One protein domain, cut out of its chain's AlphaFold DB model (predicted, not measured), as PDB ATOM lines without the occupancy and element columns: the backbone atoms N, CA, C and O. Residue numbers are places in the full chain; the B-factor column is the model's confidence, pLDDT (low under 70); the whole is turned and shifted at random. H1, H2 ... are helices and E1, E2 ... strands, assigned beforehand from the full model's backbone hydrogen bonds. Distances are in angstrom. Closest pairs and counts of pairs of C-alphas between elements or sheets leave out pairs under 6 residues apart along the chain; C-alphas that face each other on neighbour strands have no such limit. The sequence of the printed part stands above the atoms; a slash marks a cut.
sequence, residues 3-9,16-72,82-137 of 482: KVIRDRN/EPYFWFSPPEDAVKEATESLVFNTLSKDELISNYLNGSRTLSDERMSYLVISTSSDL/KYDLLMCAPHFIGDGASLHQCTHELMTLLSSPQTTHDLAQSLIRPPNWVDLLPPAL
ATOM      1  N   LYS A   3      15.113 -87.199 -18.327       49.62
ATOM      2  CA  LYS A   3      14.956 -87.515 -16.902       49.62
ATOM      3  C   LYS A   3      16.070 -86.856 -16.097       49.62
ATOM      4  O   LYS A   3      17.236 -86.884 -16.494       49.62
ATOM      5  N   VAL A   4      15.720 -86.306 -14.938       50.28
ATOM      6  CA  VAL A   4      16.707 -85.966 -13.909       50.28
ATOM      7  C   VAL A   4      16.990 -87.246 -13.137       50.28
ATOM      8  O   VAL A   4      16.189 -87.670 -12.306       50.28
ATOM      9  N   ILE A   5      18.110 -87.899 -13.435       52.22
ATOM     10  CA  ILE A   5      18.495 -89.111 -12.716       52.22
ATOM     11  C   ILE A   5      19.256 -88.683 -11.463       52.22
ATOM     12  O   ILE A   5      20.228 -87.933 -11.524       52.22
ATOM     13  N   ARG A   6      18.782 -89.151 -10.309       51.59
ATOM     14  CA  ARG A   6      19.564 -89.165  -9.073       51.59
ATOM     15  C   ARG A   6      20.059 -90.588  -8.920       51.59
ATOM     16  O   ARG A   6      19.226 -91.487  -8.787       51.59
ATOM     17  N   ASP A   7      21.366 -90.800  -9.010       44.75
ATOM     18  CA  ASP A   7      21.919 -92.120  -8.742       44.75
ATOM     19  C   ASP A   7      21.608 -92.470  -7.279       44.75
ATOM     20  O   ASP A   7      21.958 -91.734  -6.367       44.75
ATOM     21  N   ARG A   8      20.831 -93.533  -7.055       45.94
ATOM     22  CA  ARG A   8      20.478 -93.988  -5.700       45.94
ATOM     23  C   ARG A   8      21.457 -95.036  -5.169       45.94
ATOM     24  O   ARG A   8      21.342 -95.398  -4.003       45.94
ATOM     25  N   ASN A   9      22.382 -95.529  -6.000       44.72
ATOM     26  CA  ASN A   9      23.223 -96.688  -5.693       44.72
ATOM     27  C   ASN A   9      24.734 -96.400  -5.743       44.72
ATOM     28  O   ASN A   9      25.526 -97.289  -5.421       44.72
ATOM     29  N   GLU A  16      25.982 -85.629  -7.868       63.03
ATOM     30  CA  GLU A  16      25.718 -84.496  -8.742       63.03
ATOM     31  C   GLU A  16      24.534 -84.830  -9.664       63.03
ATOM     32  O   GLU A  16      24.614 -85.765 -10.462       63.03
ATOM     33  N   PRO A  17      23.402 -84.099  -9.569       66.69
ATOM     34  CA  PRO A  17      22.282 -84.333 -10.467       66.69
ATOM     35  C   PRO A  17      22.724 -84.054 -11.901       66.69
ATOM     36  O   PRO A  17      23.175 -82.949 -12.206       66.69
ATOM     37  N   TYR A  18      22.544 -85.034 -12.781       69.94
ATOM     38  CA  TYR A  18      22.804 -84.885 -14.205       69.94
ATOM     39  C   TYR A  18      21.505 -84.979 -15.001       69.94
ATOM     40  O   TYR A  18      20.514 -85.596 -14.597       69.94
ATOM     41  N   PHE A  19      21.508 -84.311 -16.148       73.12
ATOM     42  CA  PHE A  19      20.416 -84.377 -17.100       73.12
ATOM     43  C   PHE A  19      20.687 -85.518 -18.072       73.12
ATOM     44  O   PHE A  19      21.744 -85.565 -18.698       73.12
ATOM     45  N   TRP A  20      19.727 -86.427 -18.205       75.25
ATOM     46  CA  TRP A  20      19.776 -87.487 -19.199       75.25
ATOM     47  C   TRP A  20      18.653 -87.283 -20.205       75.25
ATOM     48  O   TRP A  20      17.499 -87.140 -19.813       75.25
ATOM     49  N   PHE A  21      18.973 -87.304 -21.497       77.31
ATOM     50  CA  PHE A  21      17.986 -87.262 -22.570       77.31
ATOM     51  C   PHE A  21      18.016 -88.569 -23.349       77.31
ATOM     52  O   PHE A  21      19.053 -88.979 -23.860       77.31
ATOM     53  N   SER A  22      16.860 -89.212 -23.452       81.56
ATOM     54  CA  SER A  22      16.621 -90.294 -24.397       81.56
ATOM     55  C   SER A  22      15.690 -89.775 -25.489       81.56
ATOM     56  O   SER A  22      14.591 -89.306 -25.153       81.56
ATOM     57  N   PRO A  23      16.105 -89.833 -26.768       80.69
ATOM     58  CA  PRO A  23      15.220 -89.547 -27.885       80.69
ATOM     59  C   PRO A  23      13.900 -90.321 -27.768       80.69
ATOM     60  O   PRO A  23      13.913 -91.452 -27.275       80.69
ATOM     61  N   PRO A  24      12.765 -89.734 -28.176       80.62
ATOM     62  CA  PRO A  24      11.509 -90.472 -28.236       80.62
ATOM     63  C   PRO A  24      11.612 -91.613 -29.261       80.62
ATOM     64  O   PRO A  24      12.101 -91.397 -30.369       80.62
ATOM     65  N   GLU A  25      11.130 -92.809 -28.908       83.81
ATOM     66  CA  GLU A  25      10.959 -93.911 -29.873       83.81
ATOM     67  C   GLU A  25       9.866 -93.571 -30.897       83.81
ATOM     68  O   GLU A  25      10.020 -93.824 -32.089       83.81
ATOM     69  N   ASP A  26       8.790 -92.934 -30.423       87.12
ATOM     70  CA  ASP A  26       7.688 -92.410 -31.227       87.12
ATOM     71  C   ASP A  26       7.352 -90.985 -30.761       87.12
ATOM     72  O   ASP A  26       6.615 -90.766 -29.794       87.12
ATOM     73  N   ALA A  27       7.939 -89.997 -31.441       83.69
ATOM     74  CA  ALA A  27       7.760 -88.584 -31.112       83.69
ATOM     75  C   ALA A  27       6.310 -88.108 -31.294       83.69
ATOM     76  O   ALA A  27       5.866 -87.217 -30.573       83.69
ATOM     77  N   VAL A  28       5.569 -88.693 -32.244       86.75
ATOM     78  CA  VAL A  28       4.182 -88.304 -32.537       86.75
ATOM     79  C   VAL A  28       3.265 -88.779 -31.419       86.75
ATOM     80  O   VAL A  28       2.418 -88.016 -30.948       86.75
ATOM     81  N   LYS A  29       3.465 -90.011 -30.944       90.38
ATOM     82  CA  LYS A  29       2.734 -90.532 -29.789       90.38
ATOM     83  C   LYS A  29       3.019 -89.717 -28.523       90.38
ATOM     84  O   LYS A  29       2.068 -89.280 -27.881       90.38
ATOM     85  N   GLU A  30       4.289 -89.440 -28.203       88.19
ATOM     86  CA  GLU A  30       4.661 -88.629 -27.023       88.19
ATOM     87  C   GLU A  30       4.061 -87.208 -27.100       88.19
ATOM     88  O   GLU A  30       3.545 -86.688 -26.105       88.19
ATOM     89  N   ALA A  31       4.053 -86.596 -28.291       89.62
ATOM     90  CA  ALA A  31       3.423 -85.296 -28.517       89.62
ATOM     91  C   ALA A  31       1.895 -85.346 -28.349       89.62
ATOM     92  O   ALA A  31       1.323 -84.445 -27.738       89.62
ATOM     93  N   THR A  32       1.242 -86.408 -28.831       92.00
ATOM     94  CA  THR A  32      -0.212 -86.610 -28.692       92.00
ATOM     95  C   THR A  32      -0.612 -86.761 -27.226       92.00
ATOM     96  O   THR A  32      -1.575 -86.144 -26.785       92.00
ATOM     97  N   GLU A  33       0.157 -87.517 -26.438       93.50
ATOM     98  CA  GLU A  33      -0.069 -87.682 -24.993       93.50
ATOM     99  C   GLU A  33       0.180 -86.388 -24.190       93.50
ATOM    100  O   GLU A  33      -0.283 -86.255 -23.053       93.50
ATOM    101  N   SER A  34       0.900 -85.427 -24.779       94.00
ATOM    102  CA  SER A  34       1.232 -84.128 -24.180       94.00
ATOM    103  C   SER A  34       0.357 -82.974 -24.687       94.00
ATOM    104  O   SER A  34       0.543 -81.839 -24.238       94.00
ATOM    105  N   LEU A  35      -0.585 -83.247 -25.596       96.06
ATOM    106  CA  LEU A  35      -1.529 -82.290 -26.169       96.06
ATOM    107  C   LEU A  35      -2.936 -82.536 -25.618       96.06
ATOM    108  O   LEU A  35      -3.440 -83.655 -25.642       96.06
ATOM    109  N   VAL A  36      -3.599 -81.474 -25.164       96.50
ATOM    110  CA  VAL A  36      -4.985 -81.538 -24.691       96.50
ATOM    111  C   VAL A  36      -5.843 -80.473 -25.355       96.50
ATOM    112  O   VAL A  36      -5.444 -79.317 -25.472       96.50
ATOM    113  N   PHE A  37      -7.056 -80.872 -25.731       96.50
ATOM    114  CA  PHE A  37      -8.120 -79.970 -26.150       96.50
ATOM    115  C   PHE A  37      -9.167 -79.872 -25.041       96.50
ATOM    116  O   PHE A  37      -9.564 -80.896 -24.482       96.50
ATOM    117  N   ASN A  38      -9.597 -78.662 -24.690       96.12
ATOM    118  CA  ASN A  38     -10.680 -78.450 -23.727       96.12
ATOM    119  C   ASN A  38     -11.459 -77.158 -24.024       96.12
ATOM    120  O   ASN A  38     -11.299 -76.565 -25.088       96.12
ATOM    121  N   THR A  39     -12.343 -76.770 -23.109       95.44
ATOM    122  CA  THR A  39     -13.197 -75.582 -23.241       95.44
ATOM    123  C   THR A  39     -13.054 -74.616 -22.066       95.44
ATOM    124  O   THR A  39     -13.981 -73.880 -21.739       95.44
ATOM    125  N   LEU A  40     -11.913 -74.664 -21.374       95.06
ATOM    126  CA  LEU A  40     -11.636 -73.801 -20.228       95.06
ATOM    127  C   LEU A  40     -11.267 -72.391 -20.692       95.06
ATOM    128  O   LEU A  40     -10.511 -72.223 -21.649       95.06
ATOM    129  N   SER A  41     -11.722 -71.377 -19.973       93.88
ATOM    130  CA  SER A  41     -11.273 -70.001 -20.194       93.88
ATOM    131  C   SER A  41      -9.772 -69.830 -19.905       93.88
ATOM    132  O   SER A  41      -9.179 -70.589 -19.127       93.88
ATOM    133  N   LYS A  42      -9.150 -68.782 -20.467       93.81
ATOM    134  CA  LYS A  42      -7.787 -68.329 -20.115       93.81
ATOM    135  C   LYS A  42      -7.523 -68.347 -18.601       93.81
ATOM    136  O   LYS A  42      -6.499 -68.872 -18.161       93.81
ATOM    137  N   ASP A  43      -8.432 -67.793 -17.801       94.00
ATOM    138  CA  ASP A  43      -8.231 -67.646 -16.355       94.00
ATOM    139  C   ASP A  43      -8.316 -68.990 -15.621       94.00
ATOM    140  O   ASP A  43      -7.529 -69.251 -14.707       94.00
ATOM    141  N   GLU A  44      -9.204 -69.887 -16.053       95.50
ATOM    142  CA  GLU A  44      -9.269 -71.256 -15.534       95.50
ATOM    143  C   GLU A  44      -8.018 -72.055 -15.899       95.50
ATOM    144  O   GLU A  44      -7.464 -72.744 -15.040       95.50
ATOM    145  N   LEU A  45      -7.524 -71.937 -17.138       95.69
ATOM    146  CA  LEU A  45      -6.273 -72.568 -17.570       95.69
ATOM    147  C   LEU A  45      -5.094 -72.114 -16.702       95.69
ATOM    148  O   LEU A  45      -4.340 -72.948 -16.188       95.69
ATOM    149  N   ILE A  46      -4.955 -70.800 -16.492       95.25
ATOM    150  CA  ILE A  46      -3.905 -70.219 -15.647       95.25
ATOM    151  C   ILE A  46      -4.068 -70.687 -14.197       95.25
ATOM    152  O   ILE A  46      -3.108 -71.179 -13.599       95.25
ATOM    153  N   SER A  47      -5.269 -70.585 -13.625       95.81
ATOM    154  CA  SER A  47      -5.537 -70.983 -12.239       95.81
ATOM    155  C   SER A  47      -5.241 -72.466 -12.005       95.81
ATOM    156  O   SER A  47      -4.539 -72.814 -11.048       95.81
ATOM    157  N   ASN A  48      -5.685 -73.337 -12.916       96.06
ATOM    158  CA  ASN A  48      -5.437 -74.776 -12.857       96.06
ATOM    159  C   ASN A  48      -3.944 -75.095 -12.960       96.06
ATOM    160  O   ASN A  48      -3.448 -75.922 -12.195       96.06
ATOM    161  N   TYR A  49      -3.196 -74.413 -13.829       95.19
ATOM    162  CA  TYR A  49      -1.745 -74.593 -13.915       95.19
ATOM    163  C   TYR A  49      -1.015 -74.126 -12.642       95.19
ATOM    164  O   TYR A  49      -0.117 -74.799 -12.123       95.19
ATOM    165  N   LEU A  50      -1.397 -72.966 -12.104       95.06
ATOM    166  CA  LEU A  50      -0.728 -72.363 -10.952       95.06
ATOM    167  C   LEU A  50      -1.039 -73.098  -9.637       95.06
ATOM    168  O   LEU A  50      -0.139 -73.282  -8.801       95.06
ATOM    169  N   ASN A  51      -2.279 -73.551  -9.457       96.75
ATOM    170  CA  ASN A  51      -2.790 -74.062  -8.182       96.75
ATOM    171  C   ASN A  51      -3.174 -75.542  -8.201       96.75
ATOM    172  O   ASN A  51      -3.184 -76.161  -7.139       96.75
ATOM    173  N   GLY A  52      -3.423 -76.122  -9.373       95.44
ATOM    174  CA  GLY A  52      -3.770 -77.530  -9.522       95.44
ATOM    175  C   GLY A  52      -2.593 -78.485  -9.318       95.44
ATOM    176  O   GLY A  52      -1.503 -78.121  -8.844       95.44
ATOM    177  N   SER A  53      -2.836 -79.748  -9.677       94.19
ATOM    178  CA  SER A  53      -1.814 -80.793  -9.703       94.19
ATOM    179  C   SER A  53      -0.654 -80.393 -10.609       94.19
ATOM    180  O   SER A  53      -0.839 -79.724 -11.623       94.19
ATOM    181  N   ARG A  54       0.559 -80.828 -10.261       90.81
ATOM    182  CA  ARG A  54       1.761 -80.488 -11.022       90.81
ATOM    183  C   ARG A  54       1.658 -81.045 -12.451       90.81
ATOM    184  O   ARG A  54       1.775 -82.248 -12.641       90.81
ATOM    185  N   THR A  55       1.475 -80.160 -13.433       91.94
ATOM    186  CA  THR A  55       1.331 -80.526 -14.854       91.94
ATOM    187  C   THR A  55       2.603 -81.128 -15.445       91.94
ATOM    188  O   THR A  55       2.515 -82.017 -16.279       91.94
ATOM    189  N   LEU A  56       3.776 -80.651 -15.018       92.44
ATOM    190  CA  LEU A  56       5.083 -81.062 -15.544       92.44
ATOM    191  C   LEU A  56       5.820 -81.955 -14.542       92.44
ATOM    192  O   LEU A  56       5.890 -81.621 -13.355       92.44
ATOM    193  N   SER A  57       6.437 -83.031 -15.015       89.12
ATOM    194  CA  SER A  57       7.227 -83.969 -14.205       89.12
ATOM    195  C   SER A  57       8.518 -84.363 -14.923       89.12
ATOM    196  O   SER A  57       8.797 -83.868 -16.013       89.12
ATOM    197  N   ASP A  58       9.301 -85.255 -14.320       83.19
ATOM    198  CA  ASP A  58      10.511 -85.800 -14.947       83.19
ATOM    199  C   ASP A  58      10.169 -86.739 -16.125       83.19
ATOM    200  O   ASP A  58      11.033 -87.107 -16.911       83.19
ATOM    201  N   GLU A  59       8.901 -87.123 -16.271       83.88
ATOM    202  CA  GLU A  59       8.360 -87.911 -17.383       83.88
ATOM    203  C   GLU A  59       7.565 -87.052 -18.376       83.88
ATOM    204  O   GLU A  59       7.294 -87.501 -19.486       83.88
ATOM    205  N   ARG A  60       7.204 -85.817 -18.001       87.44
ATOM    206  CA  ARG A  60       6.436 -84.881 -18.831       87.44
ATOM    207  C   ARG A  60       7.081 -83.499 -18.822       87.44
ATOM    208  O   ARG A  60       6.787 -82.647 -17.980       87.44
ATOM    209  N   MET A  61       7.967 -83.301 -19.792       87.38
ATOM    210  CA  MET A  61       8.824 -82.120 -19.932       87.38
ATOM    211  C   MET A  61       8.202 -80.994 -20.761       87.38
ATOM    212  O   MET A  61       8.745 -79.894 -20.811       87.38
ATOM    213  N   SER A  62       7.068 -81.238 -21.402       91.00
ATOM    214  CA  SER A  62       6.285 -80.222 -22.093       91.00
ATOM    215  C   SER A  62       4.808 -80.577 -22.011       91.00
ATOM    216  O   SER A  62       4.440 -81.725 -21.755       91.00
ATOM    217  N   TYR A  63       3.956 -79.572 -22.159       94.62
ATOM    218  CA  TYR A  63       2.513 -79.761 -22.203       94.62
ATOM    219  C   TYR A  63       1.884 -78.629 -23.007       94.62
ATOM    220  O   TYR A  63       2.259 -77.467 -22.822       94.62
ATOM    221  N   LEU A  64       0.961 -78.972 -23.900       96.56
ATOM    222  CA  LEU A  64       0.267 -78.026 -24.762       96.56
ATOM    223  C   LEU A  64      -1.239 -78.187 -24.576       96.56
ATOM    224  O   LEU A  64      -1.763 -79.295 -24.663       96.56
ATOM    225  N   VAL A  65      -1.937 -77.083 -24.336       96.88
ATOM    226  CA  VAL A  65      -3.399 -77.060 -24.287       96.88
ATOM    227  C   VAL A  65      -3.915 -76.085 -25.326       96.88
ATOM    228  O   VAL A  65      -3.467 -74.940 -25.352       96.88
ATOM    229  N   ILE A  66      -4.865 -76.537 -26.137       96.06
ATOM    230  CA  ILE A  66      -5.659 -75.693 -27.029       96.06
ATOM    231  C   ILE A  66      -7.078 -75.686 -26.473       96.06
ATOM    232  O   ILE A  66      -7.726 -76.730 -26.406       96.06
ATOM    233  N   SER A  67      -7.552 -74.525 -26.049       96.12
ATOM    234  CA  SER A  67      -8.901 -74.371 -25.525       96.12
ATOM    235  C   SER A  67      -9.759 -73.509 -26.434       96.12
ATOM    236  O   SER A  67      -9.297 -72.494 -26.950       96.12
ATOM    237  N   THR A  68     -11.016 -73.900 -26.606       91.56
ATOM    238  CA  THR A  68     -12.058 -73.072 -27.223       91.56
ATOM    239  C   THR A  68     -12.964 -72.546 -26.124       91.56
ATOM    240  O   THR A  68     -13.658 -73.339 -25.486       91.56
ATOM    241  N   SER A  69     -12.989 -71.232 -25.892       76.62
ATOM    242  CA  SER A  69     -13.921 -70.677 -24.907       76.62
ATOM    243  C   SER A  69     -15.364 -70.953 -25.343       76.62
ATOM    244  O   SER A  69     -15.742 -70.639 -26.472       76.62
ATOM    245  N   SER A  70     -16.168 -71.544 -24.455       65.12
ATOM    246  CA  SER A  70     -17.598 -71.789 -24.695       65.12
ATOM    247  C   SER A  70     -18.431 -70.504 -24.758       65.12
ATOM    248  O   SER A  70     -19.569 -70.558 -25.205       65.12
ATOM    249  N   ASP A  71     -17.862 -69.360 -24.362       62.22
ATOM    250  CA  ASP A  71     -18.539 -68.054 -24.337       62.22
ATOM    251  C   ASP A  71     -18.621 -67.374 -25.715       62.22
ATOM    252  O   ASP A  71     -18.982 -66.201 -25.823       62.22
ATOM    253  N   LEU A  72     -18.245 -68.075 -26.787       58.31
ATOM    254  CA  LEU A  72     -18.386 -67.551 -28.137       58.31
ATOM    255  C   LEU A  72     -19.849 -67.668 -28.568       58.31
ATOM    256  O   LEU A  72     -20.298 -68.714 -29.038       58.31
ATOM    257  N   LYS A  82     -11.949 -68.349 -31.953       89.81
ATOM    258  CA  LYS A  82     -11.040 -67.840 -30.916       89.81
ATOM    259  C   LYS A  82     -10.568 -68.983 -30.020       89.81
ATOM    260  O   LYS A  82     -11.382 -69.721 -29.465       89.81
ATOM    261  N   TYR A  83      -9.255 -69.078 -29.846       93.06
ATOM    262  CA  TYR A  83      -8.611 -70.142 -29.084       93.06
ATOM    263  C   TYR A  83      -7.656 -69.566 -28.040       93.06
ATOM    264  O   TYR A  83      -6.947 -68.595 -28.312       93.06
ATOM    265  N   ASP A  84      -7.596 -70.206 -26.876       94.94
ATOM    266  CA  ASP A  84      -6.563 -69.980 -25.870       94.94
ATOM    267  C   ASP A  84      -5.510 -71.094 -25.971       94.94
ATOM    268  O   ASP A  84      -5.830 -72.283 -25.924       94.94
ATOM    269  N   LEU A  85      -4.236 -70.712 -26.101       95.44
ATOM    270  CA  LEU A  85      -3.106 -71.641 -26.134       95.44
ATOM    271  C   LEU A  85      -2.304 -71.545 -24.833       95.44
ATOM    272  O   LEU A  85      -1.719 -70.502 -24.540       95.44
ATOM    273  N   LEU A  86      -2.191 -72.649 -24.093       96.25
ATOM    274  CA  LEU A  86      -1.292 -72.757 -22.940       96.25
ATOM    275  C   LEU A  86      -0.123 -73.687 -23.273       96.25
ATOM    276  O   LEU A  86      -0.304 -74.893 -23.434       96.25
ATOM    277  N   MET A  87       1.086 -73.128 -23.325       95.44
ATOM    278  CA  MET A  87       2.333 -73.874 -23.500       95.44
ATOM    279  C   MET A  87       3.113 -73.913 -22.185       95.44
ATOM    280  O   MET A  87       3.416 -72.876 -21.594       95.44
ATOM    281  N   CYS A  88       3.462 -75.111 -21.725       94.75
ATOM    282  CA  CYS A  88       4.193 -75.313 -20.480       94.75
ATOM    283  C   CYS A  88       5.519 -76.032 -20.734       94.75
ATOM    284  O   CYS A  88       5.554 -77.063 -21.402       94.75
ATOM    285  N   ALA A  89       6.592 -75.529 -20.125       92.31
ATOM    286  CA  ALA A  89       7.895 -76.186 -20.080       92.31
ATOM    287  C   ALA A  89       8.578 -75.925 -18.723       92.31
ATOM    288  O   ALA A  89       8.394 -74.850 -18.137       92.31
ATOM    289  N   PRO A  90       9.365 -76.873 -18.184       90.75
ATOM    290  CA  PRO A  90      10.159 -76.649 -16.992       90.75
ATOM    291  C   PRO A  90      11.180 -75.538 -17.224       90.75
ATOM    292  O   PRO A  90      11.944 -75.552 -18.184       90.75
ATOM    293  N   HIS A  91      11.272 -74.611 -16.277       90.00
ATOM    294  CA  HIS A  91      12.150 -73.444 -16.393       90.00
ATOM    295  C   HIS A  91      13.661 -73.792 -16.412       90.00
ATOM    296  O   HIS A  91      14.507 -72.922 -16.594       90.00
ATOM    297  N   PHE A  92      14.045 -75.053 -16.188       86.31
ATOM    298  CA  PHE A  92      15.444 -75.477 -16.298       86.31
ATOM    299  C   PHE A  92      15.849 -75.899 -17.720       86.31
ATOM    300  O   PHE A  92      17.043 -75.935 -17.997       86.31
ATOM    301  N   ILE A  93      14.895 -76.172 -18.624       87.06
ATOM    302  CA  ILE A  93      15.191 -76.480 -20.039       87.06
ATOM    303  C   ILE A  93      15.071 -75.267 -20.964       87.06
ATOM    304  O   ILE A  93      15.511 -75.316 -22.106       87.06
ATOM    305  N   GLY A  94      14.495 -74.168 -20.489       91.19
ATOM    306  CA  GLY A  94      14.296 -72.960 -21.277       91.19
ATOM    307  C   GLY A  94      13.905 -71.779 -20.403       91.19
ATOM    308  O   GLY A  94      13.615 -71.926 -19.216       91.19
ATOM    309  N   ASP A  95      13.905 -70.599 -21.003       92.50
ATOM    310  CA  ASP A  95      13.424 -69.363 -20.387       92.50
ATOM    311  C   ASP A  95      12.257 -68.766 -21.187       92.50
ATOM    312  O   ASP A  95      11.776 -69.362 -22.153       92.50
ATOM    313  N   GLY A  96      11.777 -67.583 -20.782       91.56
ATOM    314  CA  GLY A  96      10.686 -66.902 -21.484       91.56
ATOM    315  C   GLY A  96      10.975 -66.693 -22.974       91.56
ATOM    316  O   GLY A  96      10.090 -66.894 -23.799       91.56
ATOM    317  N   ALA A  97      12.224 -66.387 -23.348       91.62
ATOM    318  CA  ALA A  97      12.589 -66.238 -24.754       91.62
ATOM    319  C   ALA A  97      12.463 -67.567 -25.517       91.62
ATOM    320  O   ALA A  97      11.963 -67.567 -26.640       91.62
ATOM    321  N   SER A  98      12.848 -68.695 -24.904       92.44
ATOM    322  CA  SER A  98      12.643 -70.021 -25.500       92.44
ATOM    323  C   SER A  98      11.164 -70.321 -25.760       92.44
ATOM    324  O   SER A  98      10.816 -70.783 -26.842       92.44
ATOM    325  N   LEU A  99      10.292 -70.025 -24.791       93.25
ATOM    326  CA  LEU A  99       8.849 -70.274 -24.899       93.25
ATOM    327  C   LEU A  99       8.178 -69.405 -25.969       93.25
ATOM    328  O   LEU A  99       7.380 -69.918 -26.755       93.25
ATOM    329  N   HIS A 100       8.513 -68.115 -26.041       93.19
ATOM    330  CA  HIS A 100       7.950 -67.230 -27.065       93.19
ATOM    331  C   HIS A 100       8.446 -67.589 -28.465       93.19
ATOM    332  O   HIS A 100       7.640 -67.626 -29.393       93.19
ATOM    333  N   GLN A 101       9.731 -67.929 -28.616       92.12
ATOM    334  CA  GLN A 101      10.268 -68.399 -29.894       92.12
ATOM    335  C   GLN A 101       9.600 -69.712 -30.330       92.12
ATOM    336  O   GLN A 101       9.168 -69.823 -31.474       92.12
ATOM    337  N   CYS A 102       9.428 -70.668 -29.410       92.75
ATOM    338  CA  CYS A 102       8.724 -71.922 -29.691       92.75
ATOM    339  C   CYS A 102       7.265 -71.688 -30.090       92.75
ATOM    340  O   CYS A 102       6.764 -72.316 -31.019       92.75
ATOM    341  N   THR A 103       6.582 -70.767 -29.408       93.06
ATOM    342  CA  THR A 103       5.208 -70.385 -29.758       93.06
ATOM    343  C   THR A 103       5.152 -69.762 -31.151       93.06
ATOM    344  O   THR A 103       4.286 -70.122 -31.939       93.06
ATOM    345  N   HIS A 104       6.077 -68.860 -31.488       91.31
ATOM    346  CA  HIS A 104       6.136 -68.265 -32.822       91.31
ATOM    347  C   HIS A 104       6.386 -69.316 -33.918       91.31
ATOM    348  O   HIS A 104       5.716 -69.297 -34.951       91.31
ATOM    349  N   GLU A 105       7.296 -70.265 -33.687       90.62
ATOM    350  CA  GLU A 105       7.567 -71.359 -34.628       90.62
ATOM    351  C   GLU A 105       6.367 -72.288 -34.794       90.62
ATOM    352  O   GLU A 105       6.044 -72.651 -35.923       90.62
ATOM    353  N   LEU A 106       5.650 -72.599 -33.710       91.81
ATOM    354  CA  LEU A 106       4.393 -73.345 -33.777       91.81
ATOM    355  C   LEU A 106       3.356 -72.615 -34.642       91.81
ATOM    356  O   LEU A 106       2.764 -73.225 -35.525       91.81
ATOM    357  N   MET A 107       3.162 -71.310 -34.439       91.12
ATOM    358  CA  MET A 107       2.210 -70.525 -35.239       91.12
ATOM    359  C   MET A 107       2.622 -70.435 -36.707       91.12
ATOM    360  O   MET A 107       1.781 -70.520 -37.601       91.12
ATOM    361  N   THR A 108       3.922 -70.314 -36.966       88.56
ATOM    362  CA  THR A 108       4.470 -70.341 -38.327       88.56
ATOM    363  C   THR A 108       4.222 -71.692 -38.989       88.56
ATOM    364  O   THR A 108       3.863 -71.739 -40.159       88.56
ATOM    365  N   LEU A 109       4.369 -72.790 -38.243       89.25
ATOM    366  CA  LEU A 109       4.108 -74.137 -38.739       89.25
ATOM    367  C   LEU A 109       2.623 -74.343 -39.064       89.25
ATOM    368  O   LEU A 109       2.301 -74.816 -40.151       89.25
ATOM    369  N   LEU A 110       1.731 -73.938 -38.155       88.81
ATOM    370  CA  LEU A 110       0.276 -74.055 -38.316       88.81
ATOM    371  C   LEU A 110      -0.275 -73.196 -39.463       88.81
ATOM    372  O   LEU A 110      -1.265 -73.568 -40.078       88.81
ATOM    373  N   SER A 111       0.367 -72.063 -39.754       87.44
ATOM    374  CA  SER A 111       0.025 -71.196 -40.891       87.44
ATOM    375  C   SER A 111       0.805 -71.525 -42.170       87.44
ATOM    376  O   SER A 111       0.635 -70.853 -43.189       87.44
ATOM    377  N   SER A 112       1.675 -72.538 -42.140       88.44
ATOM    378  CA  SER A 112       2.466 -72.919 -43.306       88.44
ATOM    379  C   SER A 112       1.608 -73.660 -44.342       88.44
ATOM    380  O   SER A 112       0.654 -74.346 -43.983       88.44
ATOM    381  N   PRO A 113       1.967 -73.605 -45.638       89.12
ATOM    382  CA  PRO A 113       1.288 -74.381 -46.676       89.12
ATOM    383  C   PRO A 113       1.672 -75.873 -46.658       89.12
ATOM    384  O   PRO A 113       1.287 -76.606 -47.568       89.12
ATOM    385  N   GLN A 114       2.488 -76.320 -45.693       90.69
ATOM    386  CA  GLN A 114       2.940 -77.707 -45.623       90.69
ATOM    387  C   GLN A 114       1.773 -78.621 -45.267       90.69
ATOM    388  O   GLN A 114       1.013 -78.360 -44.336       90.69
ATOM    389  N   THR A 115       1.644 -79.722 -45.998       91.38
ATOM    390  CA  THR A 115       0.623 -80.721 -45.697       91.38
ATOM    391  C   THR A 115       1.038 -81.567 -44.494       91.38
ATOM    392  O   THR A 115       2.223 -81.704 -44.180       91.38
ATOM    393  N   THR A 116       0.076 -82.240 -43.854       89.25
ATOM    394  CA  THR A 116       0.367 -83.250 -42.819       89.25
ATOM    395  C   THR A 116       1.353 -84.313 -43.314       89.25
ATOM    396  O   THR A 116       2.162 -84.812 -42.537       89.25
ATOM    397  N   HIS A 117       1.319 -84.643 -44.611       90.12
ATOM    398  CA  HIS A 117       2.266 -85.575 -45.217       90.12
ATOM    399  C   HIS A 117       3.694 -85.015 -45.238       90.12
ATOM    400  O   HIS A 117       4.618 -85.717 -44.831       90.12
ATOM    401  N   ASP A 118       3.876 -83.756 -45.648       90.44
ATOM    402  CA  ASP A 118       5.190 -83.099 -45.671       90.44
ATOM    403  C   ASP A 118       5.795 -83.020 -44.263       90.44
ATOM    404  O   ASP A 118       6.969 -83.341 -44.053       90.44
ATOM    405  N   LEU A 119       4.962 -82.667 -43.278       88.62
ATOM    406  CA  LEU A 119       5.345 -82.631 -41.869       88.62
ATOM    407  C   LEU A 119       5.742 -84.018 -41.359       88.62
ATOM    408  O   LEU A 119       6.802 -84.167 -40.751       88.62
ATOM    409  N   ALA A 120       4.953 -85.052 -41.658       85.88
ATOM    410  CA  ALA A 120       5.276 -86.425 -41.280       85.88
ATOM    411  C   ALA A 120       6.598 -86.896 -41.910       85.88
ATOM    412  O   ALA A 120       7.420 -87.504 -41.226       85.88
ATOM    413  N   GLN A 121       6.856 -86.563 -43.179       85.56
ATOM    414  CA  GLN A 121       8.128 -86.877 -43.838       85.56
ATOM    415  C   GLN A 121       9.323 -86.199 -43.158       85.56
ATOM    416  O   GLN A 121      10.382 -86.817 -43.028       85.56
ATOM    417  N   SER A 122       9.156 -84.967 -42.664       83.62
ATOM    418  CA  SER A 122      10.210 -84.269 -41.913       83.62
ATOM    419  C   SER A 122      10.567 -84.960 -40.587       83.62
ATOM    420  O   SER A 122      11.715 -84.892 -40.152       83.62
ATOM    421  N   LEU A 123       9.617 -85.691 -39.987       79.56
ATOM    422  CA  LEU A 123       9.812 -86.436 -38.739       79.56
ATOM    423  C   LEU A 123      10.456 -87.819 -38.945       79.56
ATOM    424  O   LEU A 123      11.098 -88.319 -38.027       79.56
ATOM    425  N   ILE A 124      10.325 -88.433 -40.132       74.75
ATOM    426  CA  ILE A 124      10.878 -89.770 -40.455       74.75
ATOM    427  C   ILE A 124      12.409 -89.755 -40.589       74.75
ATOM    428  O   ILE A 124      13.066 -90.776 -40.387       74.75
ATOM    429  N   ARG A 125      13.001 -88.599 -40.902       66.56
ATOM    430  CA  ARG A 125      14.456 -88.392 -40.879       66.56
ATOM    431  C   ARG A 125      14.825 -87.504 -39.692       66.56
ATOM    432  O   ARG A 125      15.273 -86.378 -39.922       66.56
ATOM    433  N   PRO A 126      14.615 -87.956 -38.439       63.03
ATOM    434  CA  PRO A 126      14.956 -87.126 -37.305       63.03
ATOM    435  C   PRO A 126      16.456 -86.822 -37.395       63.03
ATOM    436  O   PRO A 126      17.254 -87.732 -37.656       63.03
ATOM    437  N   PRO A 127      16.863 -85.555 -37.226       67.31
ATOM    438  CA  PRO A 127      18.271 -85.238 -37.087       67.31
ATOM    439  C   PRO A 127      18.845 -86.082 -35.948       67.31
ATOM    440  O   PRO A 127      18.125 -86.461 -35.020       67.31
ATOM    441  N   ASN A 128      20.144 -86.361 -35.991       77.12
ATOM    442  CA  ASN A 128      20.812 -86.937 -34.837       77.12
ATOM    443  C   ASN A 128      20.553 -86.021 -33.629       77.12
ATOM    444  O   ASN A 128      21.033 -84.890 -33.583       77.12
ATOM    445  N   TRP A 129      19.748 -86.491 -32.674       75.75
ATOM    446  CA  TRP A 129      19.280 -85.674 -31.555       75.75
ATOM    447  C   TRP A 129      20.429 -85.111 -30.718       75.75
ATOM    448  O   TRP A 129      20.292 -84.037 -30.140       75.75
ATOM    449  N   VAL A 130      21.572 -85.802 -30.695       75.06
ATOM    450  CA  VAL A 130      22.797 -85.325 -30.043       75.06
ATOM    451  C   VAL A 130      23.275 -84.009 -30.660       75.06
ATOM    452  O   VAL A 130      23.698 -83.117 -29.929       75.06
ATOM    453  N   ASP A 131      23.132 -83.851 -31.975       77.12
ATOM    454  CA  ASP A 131      23.536 -82.644 -32.701       77.12
ATOM    455  C   ASP A 131      22.517 -81.497 -32.530       77.12
ATOM    456  O   ASP A 131      22.843 -80.328 -32.749       77.12
ATOM    457  N   LEU A 132      21.285 -81.814 -32.104       78.62
ATOM    458  CA  LEU A 132      20.233 -80.832 -31.821       78.62
ATOM    459  C   LEU A 132      20.310 -80.262 -30.406       78.62
ATOM    460  O   LEU A 132      19.932 -79.107 -30.206       78.62
ATOM    461  N   LEU A 133      20.769 -81.042 -29.425       80.62
ATOM    462  CA  LEU A 133      20.855 -80.570 -28.046       80.62
ATOM    463  C   LEU A 133      21.868 -79.418 -27.941       80.62
ATOM    464  O   LEU A 133      22.941 -79.466 -28.551       80.62
ATOM    465  N   PRO A 134      21.557 -78.355 -27.178       83.12
ATOM    466  CA  PRO A 134      22.536 -77.313 -26.949       83.12
ATOM    467  C   PRO A 134      23.626 -77.874 -26.027       83.12
ATOM    468  O   PRO A 134      23.320 -78.637 -25.104       83.12
ATOM    469  N   PRO A 135      24.896 -77.481 -26.202       85.06
ATOM    470  CA  PRO A 135      25.895 -77.782 -25.193       85.06
ATOM    471  C   PRO A 135      25.552 -77.000 -23.915       85.06
ATOM    472  O   PRO A 135      24.793 -76.024 -23.942       85.06
ATOM    473  N   ALA A 136      26.157 -77.392 -22.798       86.69
ATOM    474  CA  ALA A 136      25.978 -76.703 -21.525       86.69
ATOM    475  C   ALA A 136      26.245 -75.191 -21.661       86.69
ATOM    476  O   ALA A 136      27.236 -74.785 -22.283       86.69
ATOM    477  N   LEU A 137      25.393 -74.353 -21.060       89.75
ATOM    478  CA  LEU A 137      25.527 -72.888 -21.077       89.75
ATOM    479  C   LEU A 137      26.930 -72.459 -20.624       89.75
ATOM    480  O   LEU A 137      27.558 -71.585 -21.219       89.75
TER     481      LEU A 137
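This is residues 3 to 9, 16 to 72 and 82 to 137 of the 482 residues of an uncharacterized protein of Lentinula edodes (UniProt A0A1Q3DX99). A small three-stranded sheet of E3, E4 and E5 has H2 over it, running along its strands, while H1 and H3 only graze the sheet. From H3 the rest of the printed part swings away in an open arc through H4 and H5, with residues 110 to 118 standing free, and a separate little pair of strands, E1 and E2, lies apart from the larger sheet. The printed part has 120 residues, with five named helices and five named strands in the order E1, E2, H1, E3, H2, E4, E5, H3, H4, H5. The larger sheet has the order E3, E4, E5 and is mixed, the pair E1 and E2 is antiparallel, and the class is mixed, helices and strands. The whole is only just loose, close to compact, with a radius of gyration of the C-alphas of 16.5 A and spans of 53 by 39 by 26 A.

Begin at C-alpha 3, at (14.956, -87.515, -16.902), where E1 opens the printed part with residues 3 to 5. Past a cut, look for E2 at residues 18 to 21, then H1 at residues 27 to 33 and E3 at residues 35 to 38. H2 takes residues 42 to 51 and is 14.2 A long, from C-alpha 42 at (-7.787, -68.329, -20.115). E4, residues 63 to 68, measures 16.8 A, and beyond the second cut E5, residues 83 to 88, measures 16.3 A. H3, residues 96 to 110, is the longest helix by residues and covers 21.0 A. H4, residues 116 to 124, covers 12.6 A, and H5, residues 129 to 132, ends at C-alpha 132, at (20.233, -80.832, -31.821).

Start with the larger sheet, whose inner strand is E4 and whose edge strands are E3 and E5. E3 and E4 are parallel, at 25 degrees; look at N 36 and O 64, 2.9 A apart and within hydrogen-bond range. E4 and E5 are antiparallel, at 167 degrees, with N 67 and O 84 within hydrogen-bond range at 2.8 A. E3, H2 and E4 make a strand-helix-strand unit, two parallel neighbour strands with a helix between them in the chain, and its crossover is right-handed. H2 is on the sheet at a height over the sheet of 10.1 A, over E4 and E5, and runs along the strands, at 19 degrees to E4 on the local plane. The closest C-alphas of H2 and E5 are those of Lys 42 and Asp 84, 6.1 A apart. H1 only grazes the sheet, with residues 29 to 33, and H3 only grazes it, with residues 99 to 103. The closest C-alphas of E5 and H3 are those of Met 87 and Leu 99, 7.6 A apart. H4 and H5 are not on this sheet, and H1 and H4 are only just apart, 8.2 A at the closest. E1 and E2 are antiparallel neighbours at 144 degrees, with N 3 and O 20 within hydrogen-bond range at 2.8 A. In H1, H2, H3 and H4 every O i to N i+4 pair is within hydrogen-bond range, and H5 is too short for such a pair.

The two C-alphas farthest apart are those of Asn 9 and Leu 72, 55.5 A. Residues 10 to 15 are not printed, and C-alphas 9 and 16 stand 12.8 A apart across that cut. Residues 73 to 81 are not printed either, with 7.9 A between C-alphas 72 and 82. Of the links that are printed whole, H2 to E4, with 11 residues, is long. The mean pLDDT of the printed part is 85.2; look for values under 70 at residues 3 to 9, 16 to 18, 70 to 72 and 125 to 127 of this model.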